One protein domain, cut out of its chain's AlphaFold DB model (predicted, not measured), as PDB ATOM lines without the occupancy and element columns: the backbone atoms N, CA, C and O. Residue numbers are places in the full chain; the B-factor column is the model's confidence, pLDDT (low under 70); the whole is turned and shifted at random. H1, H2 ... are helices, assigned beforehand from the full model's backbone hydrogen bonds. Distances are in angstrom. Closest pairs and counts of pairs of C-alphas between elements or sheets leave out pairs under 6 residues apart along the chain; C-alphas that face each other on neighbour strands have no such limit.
ATOM      1  N   ARG A   4       5.821  14.080  36.329       74.56
ATOM      2  CA  ARG A   4       6.157  12.675  36.050       74.56
ATOM      3  C   ARG A   4       7.263  12.466  35.008       74.56
ATOM      4  O   ARG A   4       7.796  11.370  34.937       74.56
ATOM      5  N   ASP A   5       7.571  13.485  34.208       77.88
ATOM      6  CA  ASP A   5       8.570  13.407  33.136       77.88
ATOM      7  C   ASP A   5       9.941  13.943  33.597       77.88
ATOM      8  O   ASP A   5      10.891  13.973  32.819       77.88
ATOM      9  N   LEU A   6      10.041  14.410  34.849       66.50
ATOM     10  CA  LEU A   6      11.277  14.928  35.423       66.50
ATOM     11  C   LEU A   6      12.209  13.790  35.857       66.50
ATOM     12  O   LEU A   6      11.742  12.798  36.422       66.50
ATOM     13  N   PRO A   7      13.532  13.950  35.688       78.81
ATOM     14  CA  PRO A   7      14.491  13.023  36.266       78.81
ATOM     15  C   PRO A   7      14.459  13.089  37.808       78.81
ATOM     16  O   PRO A   7      14.018  14.072  38.414       78.81
ATOM     17  N   LEU A   8      14.866  11.998  38.470       78.00
ATOM     18  CA  LEU A   8      14.718  11.830  39.926       78.00
ATOM     19  C   LEU A   8      15.511  12.858  40.747       78.00
ATOM     20  O   LEU A   8      15.085  13.246  41.835       78.00
ATOM     21  N   ASP A   9      16.646  13.317  40.233       74.75
ATOM     22  CA  ASP A   9      17.441  14.400  40.810       74.75
ATOM     23  C   ASP A   9      16.671  15.731  40.813       74.75
ATOM     24  O   ASP A   9      16.642  16.423  41.837       74.75
ATOM     25  N   ALA A  10      15.957  16.034  39.726       71.06
ATOM     26  CA  ALA A  10      15.097  17.203  39.633       71.06
ATOM     27  C   ALA A  10      13.874  17.100  40.557       71.06
ATOM     28  O   ALA A  10      13.492  18.086  41.192       71.06
ATOM     29  N   LEU A  11      13.304  15.901  40.723       73.75
ATOM     30  CA  LEU A  11      12.250  15.654  41.713       73.75
ATOM     31  C   LEU A  11      12.763  15.855  43.152       73.75
ATOM     32  O   LEU A  11      12.098  16.495  43.968       73.75
ATOM     33  N   GLY A  12      13.973  15.377  43.452       76.69
ATOM     34  CA  GLY A  12      14.632  15.599  44.739       76.69
ATOM     35  C   GLY A  12      14.901  17.080  45.019       76.69
ATOM     36  O   GLY A  12      14.782  17.524  46.161       76.69
ATOM     37  N   ALA A  13      15.222  17.866  43.991       73.31
ATOM     38  CA  ALA A  13      15.380  19.311  44.112       73.31
ATOM     39  C   ALA A  13      14.044  20.007  44.442       73.31
ATOM     40  O   ALA A  13      14.020  20.864  45.325       73.31
ATOM     41  N   ILE A  14      12.928  19.577  43.840       71.69
ATOM     42  CA  ILE A  14      11.583  20.100  44.148       71.69
ATOM     43  C   ILE A  14      11.193  19.839  45.604       71.69
ATOM     44  O   ILE A  14      10.707  20.748  46.274       71.69
ATOM     45  N   ILE A  15      11.448  18.633  46.124       79.12
ATOM     46  CA  ILE A  15      11.186  18.296  47.537       79.12
ATOM     47  C   ILE A  15      11.976  19.219  48.480       79.12
ATOM     48  O   ILE A  15      11.494  19.579  49.550       79.12
ATOM     49  N   ARG A  16      13.171  19.651  48.061       78.75
ATOM     50  CA  ARG A  16      14.023  20.607  48.786       78.75
ATOM     51  C   ARG A  16      13.662  22.079  48.530       78.75
ATOM     52  O   ARG A  16      14.400  22.958  48.959       78.75
ATOM     53  N   GLY A  17      12.552  22.359  47.842       71.94
ATOM     54  CA  GLY A  17      12.060  23.715  47.573       71.94
ATOM     55  C   GLY A  17      12.682  24.404  46.353       71.94
ATOM     56  O   GLY A  17      12.478  25.600  46.160       71.94
ATOM     57  N   VAL A  18      13.428  23.684  45.511       78.25
ATOM     58  CA  VAL A  18      14.026  24.237  44.286       78.25
ATOM     59  C   VAL A  18      13.018  24.185  43.139       78.25
ATOM     60  O   VAL A  18      12.371  23.165  42.900       78.25
ATOM     61  N   HIS A  19      12.893  25.282  42.391       80.00
ATOM     62  CA  HIS A  19      11.984  25.339  41.248       80.00
ATOM     63  C   HIS A  19      12.405  24.353  40.138       80.00
ATOM     64  O   HIS A  19      13.589  24.326  39.790       80.00
ATOM     65  N   PRO A  20      11.461  23.616  39.508       77.00
ATOM     66  CA  PRO A  20      11.758  22.647  38.447       77.00
ATOM     67  C   PRO A  20      12.628  23.211  37.319       77.00
ATOM     68  O   PRO A  20      13.578  22.568  36.900       77.00
ATOM     69  N   ALA A  21      12.354  24.445  36.885       74.19
ATOM     70  CA  ALA A  21      13.158  25.124  35.872       74.19
ATOM     71  C   ALA A  21      14.654  25.202  36.231       74.19
ATOM     72  O   ALA A  21      15.493  24.967  35.369       74.19
ATOM     73  N   LEU A  22      15.001  25.493  37.489       76.25
ATOM     74  CA  LEU A  22      16.402  25.510  37.928       76.25
ATOM     75  C   LEU A  22      16.949  24.096  38.094       76.25
ATOM     76  O   LEU A  22      18.070  23.819  37.687       76.25
ATOM     77  N   ALA A  23      16.137  23.190  38.637       73.19
ATOM     78  CA  ALA A  23      16.496  21.785  38.777       73.19
ATOM     79  C   ALA A  23      16.782  21.101  37.426       73.19
ATOM     80  O   ALA A  23      17.564  20.162  37.369       73.19
ATOM     81  N   ALA A  24      16.183  21.597  36.340       74.06
ATOM     82  CA  ALA A  24      16.412  21.156  34.969       74.06
ATOM     83  C   ALA A  24      17.647  21.804  34.298       74.06
ATOM     84  O   ALA A  24      17.825  21.645  33.093       74.06
ATOM     85  N   GLY A  25      18.478  22.551  35.040       77.19
ATOM     86  CA  GLY A  25      19.714  23.153  34.523       77.19
ATOM     87  C   GLY A  25      19.520  24.436  33.707       77.19
ATOM     88  O   GLY A  25      20.399  24.814  32.936       77.19
ATOM     89  N   ASN A  26      18.379  25.126  33.838       81.38
ATOM     90  CA  ASN A  26      18.164  26.412  33.163       81.38
ATOM     91  C   ASN A  26      18.865  27.557  33.907       81.38
ATOM     92  O   ASN A  26      18.218  28.449  34.463       81.38
ATOM     93  N   ASP A  27      20.194  27.563  33.891       86.19
ATOM     94  CA  ASP A  27      21.005  28.545  34.620       86.19
ATOM     95  C   ASP A  27      20.720  29.994  34.183       86.19
ATOM     96  O   ASP A  27      20.807  30.935  34.978       86.19
ATOM     97  N   TRP A  28      20.274  30.190  32.936       91.81
ATOM     98  CA  TRP A  28      19.877  31.501  32.422       91.81
ATOM     99  C   TRP A  28      18.675  32.101  33.170       91.81
ATOM    100  O   TRP A  28      18.585  33.322  33.301       91.81
ATOM    101  N   ILE A  29      17.773  31.273  33.712       93.06
ATOM    102  CA  ILE A  29      16.622  31.736  34.499       93.06
ATOM    103  C   ILE A  29      17.095  32.335  35.824       93.06
ATOM    104  O   ILE A  29      16.605  33.391  36.233       93.06
ATOM    105  N   ALA A  30      18.072  31.701  36.479       91.44
ATOM    106  CA  ALA A  30      18.684  32.250  37.684       91.44
ATOM    107  C   ALA A  30      19.403  33.576  37.386       91.44
ATOM    108  O   ALA A  30      19.236  34.543  38.131       91.44
ATOM    109  N   ALA A  31      20.127  33.655  36.265       93.25
ATOM    110  CA  ALA A  31      20.794  34.883  35.837       93.25
ATOM    111  C   ALA A  31      19.799  36.033  35.572       93.25
ATOM    112  O   ALA A  31      20.051  37.174  35.963       93.25
ATOM    113  N   GLU A  32      18.643  35.751  34.963       96.12
ATOM    114  CA  GLU A  32      17.587  36.747  34.741       96.12
ATOM    115  C   GLU A  32      16.997  37.284  36.050       96.12
ATOM    116  O   GLU A  32      16.792  38.494  36.173       96.12
ATOM    117  N   LEU A  33      16.760  36.415  37.040       95.62
ATOM    118  CA  LEU A  33      16.308  36.832  38.371       95.62
ATOM    119  C   LEU A  33      17.352  37.713  39.067       95.62
ATOM    120  O   LEU A  33      17.025  38.792  39.566       95.62
ATOM    121  N   GLN A  34      18.620  37.303  39.034       94.38
ATOM    122  CA  GLN A  34      19.707  38.072  39.628       94.38
ATOM    123  C   GLN A  34      19.853  39.450  38.964       94.38
ATOM    124  O   GLN A  34      20.020  40.452  39.659       94.38
ATOM    125  N   ALA A  35      19.693  39.532  37.639       94.94
ATOM    126  CA  ALA A  35      19.753  40.785  36.885       94.94
ATOM    127  C   ALA A  35      18.661  41.800  37.274       94.94
ATOM    128  O   ALA A  35      18.806  42.996  37.009       94.94
ATOM    129  N   VAL A  36      17.570  41.350  37.900       95.81
ATOM    130  CA  VAL A  36      16.505  42.216  38.436       95.81
ATOM    131  C   VAL A  36      16.526  42.324  39.962       95.81
ATOM    132  O   VAL A  36      15.606  42.910  40.537       95.81
ATOM    133  N   GLY A  37      17.568  41.800  40.613       95.38
ATOM    134  CA  GLY A  37      17.729  41.832  42.065       95.38
ATOM    135  C   GLY A  37      16.717  40.954  42.800       95.38
ATOM    136  O   GLY A  37      16.225  41.349  43.853       95.38
ATOM    137  N   ILE A  38      16.357  39.810  42.214       94.50
ATOM    138  CA  ILE A  38      15.487  38.805  42.825       94.50
ATOM    139  C   ILE A  38      16.317  37.550  43.076       94.50
ATOM    140  O   ILE A  38      16.925  37.008  42.155       94.50
ATOM    141  N   SER A  39      16.328  37.068  44.314       91.25
ATOM    142  CA  SER A  39      16.886  35.754  44.630       91.25
ATOM    143  C   SER A  39      15.911  34.641  44.215       91.25
ATOM    144  O   SER A  39      14.706  34.791  44.432       91.25
ATOM    145  N   PRO A  40      16.385  33.495  43.687       87.25
ATOM    146  CA  PRO A  40      15.539  32.332  43.404       87.25
ATOM    147  C   PRO A  40      14.685  31.832  44.574       87.25
ATOM    148  O   PRO A  40      13.651  31.213  44.337       87.25
ATOM    149  N   GLY A  41      15.107  32.096  45.815       84.75
ATOM    150  CA  GLY A  41      14.374  31.705  47.022       84.75
ATOM    151  C   GLY A  41      13.241  32.652  47.431       84.75
ATOM    152  O   GLY A  41      12.536  32.352  48.385       84.75
ATOM    153  N   GLU A  42      13.060  33.797  46.764       89.12
ATOM    154  CA  GLU A  42      11.950  34.711  47.063       89.12
ATOM    155  C   GLU A  42      10.615  34.180  46.521       89.12
ATOM    156  O   GLU A  42      10.546  33.700  45.391       89.12
ATOM    157  N   ASP A  43       9.513  34.403  47.245       85.12
ATOM    158  CA  ASP A  43       8.164  33.967  46.835       85.12
ATOM    159  C   ASP A  43       7.791  34.408  45.410       85.12
ATOM    160  O   ASP A  43       7.223  33.658  44.612       85.12
ATOM    161  N   ARG A  44       8.153  35.644  45.047       86.69
ATOM    162  CA  ARG A  44       7.878  36.197  43.712       86.69
ATOM    163  C   ARG A  44       8.731  35.571  42.606       86.69
ATOM    164  O   ARG A  44       8.343  35.663  41.440       86.69
ATOM    165  N   ALA A  45       9.865  34.952  42.935       91.56
ATOM    166  CA  ALA A  45      10.741  34.313  41.960       91.56
ATOM    167  C   ALA A  45      10.049  33.111  41.312       91.56
ATOM    168  O   ALA A  45      10.160  32.926  40.103       91.56
ATOM    169  N   TRP A  46       9.256  32.356  42.079       88.44
ATOM    170  CA  TRP A  46       8.567  31.154  41.603       88.44
ATOM    171  C   TRP A  46       7.715  31.407  40.354       88.44
ATOM    172  O   TRP A  46       7.842  30.730  39.333       88.44
ATOM    173  N   LEU A  47       6.873  32.444  40.403       89.69
ATOM    174  CA  LEU A  47       6.011  32.814  39.277       89.69
ATOM    175  C   LEU A  47       6.814  33.290  38.064       89.69
ATOM    176  O   LEU A  47       6.412  33.031  36.930       89.69
ATOM    177  N   LEU A  48       7.937  33.974  38.286       94.06
ATOM    178  CA  LEU A  48       8.799  34.456  37.211       94.06
ATOM    179  C   LEU A  48       9.543  33.304  36.534       94.06
ATOM    180  O   LEU A  48       9.523  33.237  35.309       94.06
ATOM    181  N   MET A  49      10.114  32.373  37.303       92.75
ATOM    182  CA  MET A  49      10.790  31.179  36.782       92.75
ATOM    183  C   MET A  49       9.852  30.353  35.909       92.75
ATOM    184  O   MET A  49      10.162  30.106  34.748       92.75
ATOM    185  N   ARG A  50       8.650  30.038  36.410       89.25
ATOM    186  CA  ARG A  50       7.621  29.325  35.638       89.25
ATOM    187  C   ARG A  50       7.252  30.048  34.344       89.25
ATOM    188  O   ARG A  50       6.986  29.418  33.320       89.25
ATOM    189  N   LYS A  51       7.166  31.377  34.390       92.50
ATOM    190  CA  LYS A  51       6.796  32.189  33.231       92.50
ATOM    191  C   LYS A  51       7.908  32.202  32.180       92.50
ATOM    192  O   LYS A  51       7.599  32.052  31.000       92.50
ATOM    193  N   MET A  52       9.159  32.365  32.604       94.38
ATOM    194  CA  MET A  52      10.335  32.337  31.732       94.38
ATOM    195  C   MET A  52      10.520  30.956  31.106       94.38
ATOM    196  O   MET A  52      10.552  30.869  29.888       94.38
ATOM    197  N   GLU A  53      10.482  29.887  31.903       90.81
ATOM    198  CA  GLU A  53      10.553  28.498  31.422       90.81
ATOM    199  C   GLU A  53       9.474  28.202  30.372       90.81
ATOM    200  O   GLU A  53       9.762  27.679  29.301       90.81
ATOM    201  N   LYS A  54       8.215  28.582  30.636       90.19
ATOM    202  CA  LYS A  54       7.109  28.319  29.701       90.19
ATOM    203  C   LYS A  54       7.241  29.081  28.378       90.19
ATOM    204  O   LYS A  54       6.707  28.629  27.369       90.19
ATOM    205  N   SER A  55       7.828  30.272  28.406       91.31
ATOM    206  CA  SER A  55       7.887  31.165  27.241       91.31
ATOM    207  C   SER A  55       9.234  31.167  26.532       91.31
ATOM    208  O   SER A  55       9.336  31.806  25.490       91.31
ATOM    209  N   ASP A  56      10.232  30.495  27.106       92.31
ATOM    210  CA  ASP A  56      11.624  30.493  26.660       92.31
ATOM    211  C   ASP A  56      12.167  31.910  26.390       92.31
ATOM    212  O   ASP A  56      12.839  32.193  25.401       92.31
ATOM    213  N   CYS A  57      11.795  32.867  27.250       94.50
ATOM    214  CA  CYS A  57      12.241  34.250  27.119       94.50
ATOM    215  C   CYS A  57      12.538  34.893  28.476       94.50
ATOM    216  O   CYS A  57      11.887  34.607  29.483       94.50
ATOM    217  N   GLY A  58      13.535  35.784  28.488       96.75
ATOM    218  CA  GLY A  58      13.973  36.504  29.684       96.75
ATOM    219  C   GLY A  58      13.046  37.645  30.107       96.75
ATOM    220  O   GLY A  58      11.964  37.864  29.551       96.75
ATOM    221  N   LEU A  59      13.480  38.414  31.106       97.69
ATOM    222  CA  LEU A  59      12.734  39.559  31.619       97.69
ATOM    223  C   LEU A  59      13.046  40.834  30.826       97.69
ATOM    224  O   LEU A  59      14.132  41.037  30.291       97.69
ATOM    225  N   CYS A  60      12.079  41.749  30.800       98.12
ATOM    226  CA  CYS A  60      12.167  43.015  30.080       98.12
ATOM    227  C   CYS A  60      13.300  43.919  30.590       98.12
ATOM    228  O   CYS A  60      13.924  44.645  29.811       98.12
ATOM    229  N   LYS A  61      13.518  43.942  31.911       97.31
ATOM    230  CA  LYS A  61      14.589  44.689  32.601       97.31
ATOM    231  C   LYS A  61      14.613  46.204  32.350       97.31
ATOM    232  O   LYS A  61      15.550  46.890  32.738       97.31
ATOM    233  N   ALA A  62      13.595  46.770  31.698       97.06
ATOM    234  CA  ALA A  62      13.494  48.216  31.499       97.06
ATOM    235  C   ALA A  62      13.238  48.908  32.837       97.06
ATOM    236  O   ALA A  62      12.487  48.386  33.661       97.06
ATOM    237  N   LYS A  63      13.833  50.084  33.052       96.00
ATOM    238  CA  LYS A  63      13.568  50.883  34.250       96.00
ATOM    239  C   LYS A  63      12.112  51.345  34.226       96.00
ATOM    240  O   LYS A  63      11.695  52.051  33.312       96.00
ATOM    241  N   THR A  64      11.342  50.940  35.227       96.50
ATOM    242  CA  THR A  64       9.959  51.384  35.399       96.50
ATOM    243  C   THR A  64       9.916  52.809  35.950       96.50
ATOM    244  O   THR A  64      10.910  53.331  36.459       96.50
ATOM    245  N   ARG A  65       8.729  53.431  35.944       95.31
ATOM    246  CA  ARG A  65       8.510  54.743  36.582       95.31
ATOM    247  C   ARG A  65       8.891  54.763  38.071       95.31
ATOM    248  O   ARG A  65       9.268  55.812  38.574       95.31
ATOM    249  N   LYS A  66       8.826  53.616  38.761       95.69
ATOM    250  CA  LYS A  66       9.217  53.466  40.177       95.69
ATOM    251  C   LYS A  66      10.729  53.290  40.376       95.69
ATOM    252  O   LYS A  66      11.177  53.115  41.498       95.69
ATOM    253  N   GLY A  67      11.513  53.279  39.300       95.62
ATOM    254  CA  GLY A  67      12.963  53.109  39.347       95.62
ATOM    255  C   GLY A  67      13.454  51.661  39.379       95.62
ATOM    256  O   GLY A  67      14.641  51.438  39.173       95.62
ATOM    257  N   THR A  68      12.565  50.683  39.556       95.81
ATOM    258  CA  THR A  68      12.896  49.250  39.560       95.81
ATOM    259  C   THR A  68      12.896  48.648  38.154       95.81
ATOM    260  O   THR A  68      12.294  49.211  37.234       95.81
ATOM    261  N   ALA A  69      13.539  47.493  37.976       97.56
ATOM    262  CA  ALA A  69      13.537  46.757  36.714       97.56
ATOM    263  C   ALA A  69      12.159  46.139  36.398       97.56
ATOM    264  O   ALA A  69      11.437  45.670  37.277       97.56
ATOM    265  N   CYS A  70      11.782  46.130  35.120       97.69
ATOM    266  CA  CYS A  70      10.531  45.540  34.658       97.69
ATOM    267  C   CYS A  70      10.605  44.006  34.653       97.69
ATOM    268  O   CYS A  70      11.416  43.425  33.935       97.69
ATOM    269  N   LEU A  71       9.681  43.370  35.380       97.00
ATOM    270  CA  LEU A  71       9.562  41.910  35.522       97.00
ATOM    271  C   LEU A  71       8.632  41.258  34.478       97.00
ATOM    272  O   LEU A  71       8.291  40.081  34.573       97.00
ATOM    273  N   ALA A  72       8.143  42.022  33.496       97.06
ATOM    274  CA  ALA A  72       7.378  41.451  32.390       97.06
ATOM    275  C   ALA A  72       8.299  40.635  31.471       97.06
ATOM    276  O   ALA A  72       9.486  40.935  31.385       97.06
ATOM    277  N   LEU A  73       7.742  39.669  30.734       97.69
ATOM    278  CA  LEU A  73       8.506  38.928  29.730       97.69
ATOM    279  C   LEU A  73       9.007  39.861  28.626       97.69
ATOM    280  O   LEU A  73       8.252  40.688  28.106       97.69
ATOM    281  N   GLY A  74      10.276  39.700  28.278       97.12
ATOM    282  CA  GLY A  74      10.999  40.434  27.252       97.12
ATOM    283  C   GLY A  74      10.881  39.819  25.858       97.12
ATOM    284  O   GLY A  74      11.849  39.849  25.116       97.12
ATOM    285  N   ALA A  75       9.726  39.259  25.487       95.44
ATOM    286  CA  ALA A  75       9.552  38.524  24.224       95.44
ATOM    287  C   ALA A  75       9.607  39.396  22.946       95.44
ATOM    288  O   ALA A  75       9.500  38.883  21.837       95.44
ATOM    289  N   GLY A  76       9.712  40.719  23.085       95.19
ATOM    290  CA  GLY A  76       9.769  41.653  21.966       95.19
ATOM    291  C   GLY A  76      11.190  42.047  21.562       95.19
ATOM    292  O   GLY A  76      12.197  41.554  22.073       95.19
ATOM    293  N   ARG A  77      11.276  43.010  20.640       94.06
ATOM    294  CA  ARG A  77      12.547  43.508  20.098       94.06
ATOM    295  C   ARG A  77      13.481  43.990  21.216       94.06
ATOM    296  O   ARG A  77      13.093  44.792  22.065       94.06
ATOM    297  N   GLY A  78      14.729  43.517  21.182       92.12
ATOM    298  CA  GLY A  78      15.764  43.892  22.150       92.12
ATOM    299  C   GLY A  78      15.492  43.397  23.574       92.12
ATOM    300  O   GLY A  78      15.939  44.035  24.525       92.12
ATOM    301  N   GLY A  79      14.715  42.321  23.729       95.62
ATOM    302  CA  GLY A  79      14.401  41.760  25.039       95.62
ATOM    303  C   GLY A  79      13.385  42.589  25.827       95.62
ATOM    304  O   GLY A  79      13.382  42.537  27.050       95.62
ATOM    305  N   ARG A  80      12.559  43.423  25.176       97.31
ATOM    306  CA  ARG A  80      11.596  44.319  25.848       97.31
ATOM    307  C   ARG A  80      10.168  43.788  25.767       97.31
ATOM    308  O   ARG A  80       9.795  43.106  24.821       97.31
ATOM    309  N   CYS A  81       9.335  44.141  26.744       97.50
ATOM    310  CA  CYS A  81       7.900  43.854  26.697       97.50
ATOM    311  C   CYS A  81       7.144  44.908  25.874       97.50
ATOM    312  O   CYS A  81       7.657  46.006  25.640       97.50
ATOM    313  N   LYS A  82       5.888  44.630  25.506       96.19
ATOM    314  CA  LYS A  82       5.036  45.560  24.741       96.19
ATOM    315  C   LYS A  82       4.925  46.966  25.349       96.19
ATOM    316  O   LYS A  82       4.982  47.956  24.632       96.19
ATOM    317  N   ASN A  83       4.898  47.059  26.680       96.00
ATOM    318  CA  ASN A  83       4.801  48.335  27.400       96.00
ATOM    319  C   ASN A  83       6.118  49.130  27.421       96.00
ATOM    320  O   ASN A  83       6.120  50.300  27.785       96.00
ATOM    321  N   HIS A  84       7.238  48.505  27.049       96.50
ATOM    322  CA  HIS A  84       8.558  49.135  26.977       96.50
ATOM    323  C   HIS A  84       9.148  49.033  25.563       96.50
ATOM    324  O   HIS A  84      10.362  48.938  25.391       96.50
ATOM    325  N   GLY A  85       8.278  49.047  24.547       94.69
ATOM    326  CA  GLY A  85       8.677  49.135  23.144       94.69
ATOM    327  C   GLY A  85       9.019  47.805  22.473       94.69
ATOM    328  O   GLY A  85       9.463  47.826  21.331       94.69
TER     329      GLY A  85
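Overview. This is residues 4 to 85 of the 113 residues of an uncharacterized protein of mine drainage metagenome (UniProt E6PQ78). What is the shape? An elongated body has H1 at one end, small H2 next, H3 and H4 packed steeply together in the middle, and looped residues 56 to 85 making the other end. What builds it? Of 82 printed residues, 34, under half, are in four named helices, H1 to H4 in order; the class is all helix. It is compact, radius of gyration of the C-alphas 13.6 A, spanning 42 by 22 by 15 A.

Along the chain. Where is H1? Residues 8 to 15, from C-alpha 8 at (14.718, 11.830, 39.926). What follows? H2 is residues 20 to 23, H3 27 to 35, and H4 43 to 55, 19.8 A long, ending at C-alpha 55 (7.887, 31.165, 27.241).

Arrangement. What does H1 touch? H2, closest C-alphas Ala 10 and Ala 23, 4.9 A. How do H3 and H4 stand? They touch, closest C-alphas Ile 29 and Met 49, 6.3 A, at a steep tilt of 51 degrees, opposite ways. Are the backbones bonded? Every O i to N i+4 pair is within hydrogen-bond range in H1 and H3, 7 of 9 in H4; H2 is too short for one.

Size, cuts and confidence. How large? The farthest C-alphas, Leu 8 and Arg 65, are 43.5 A apart. Any cut or low confidence? The printed part has no cut; residue 6 alone is under 70 in pLDDT.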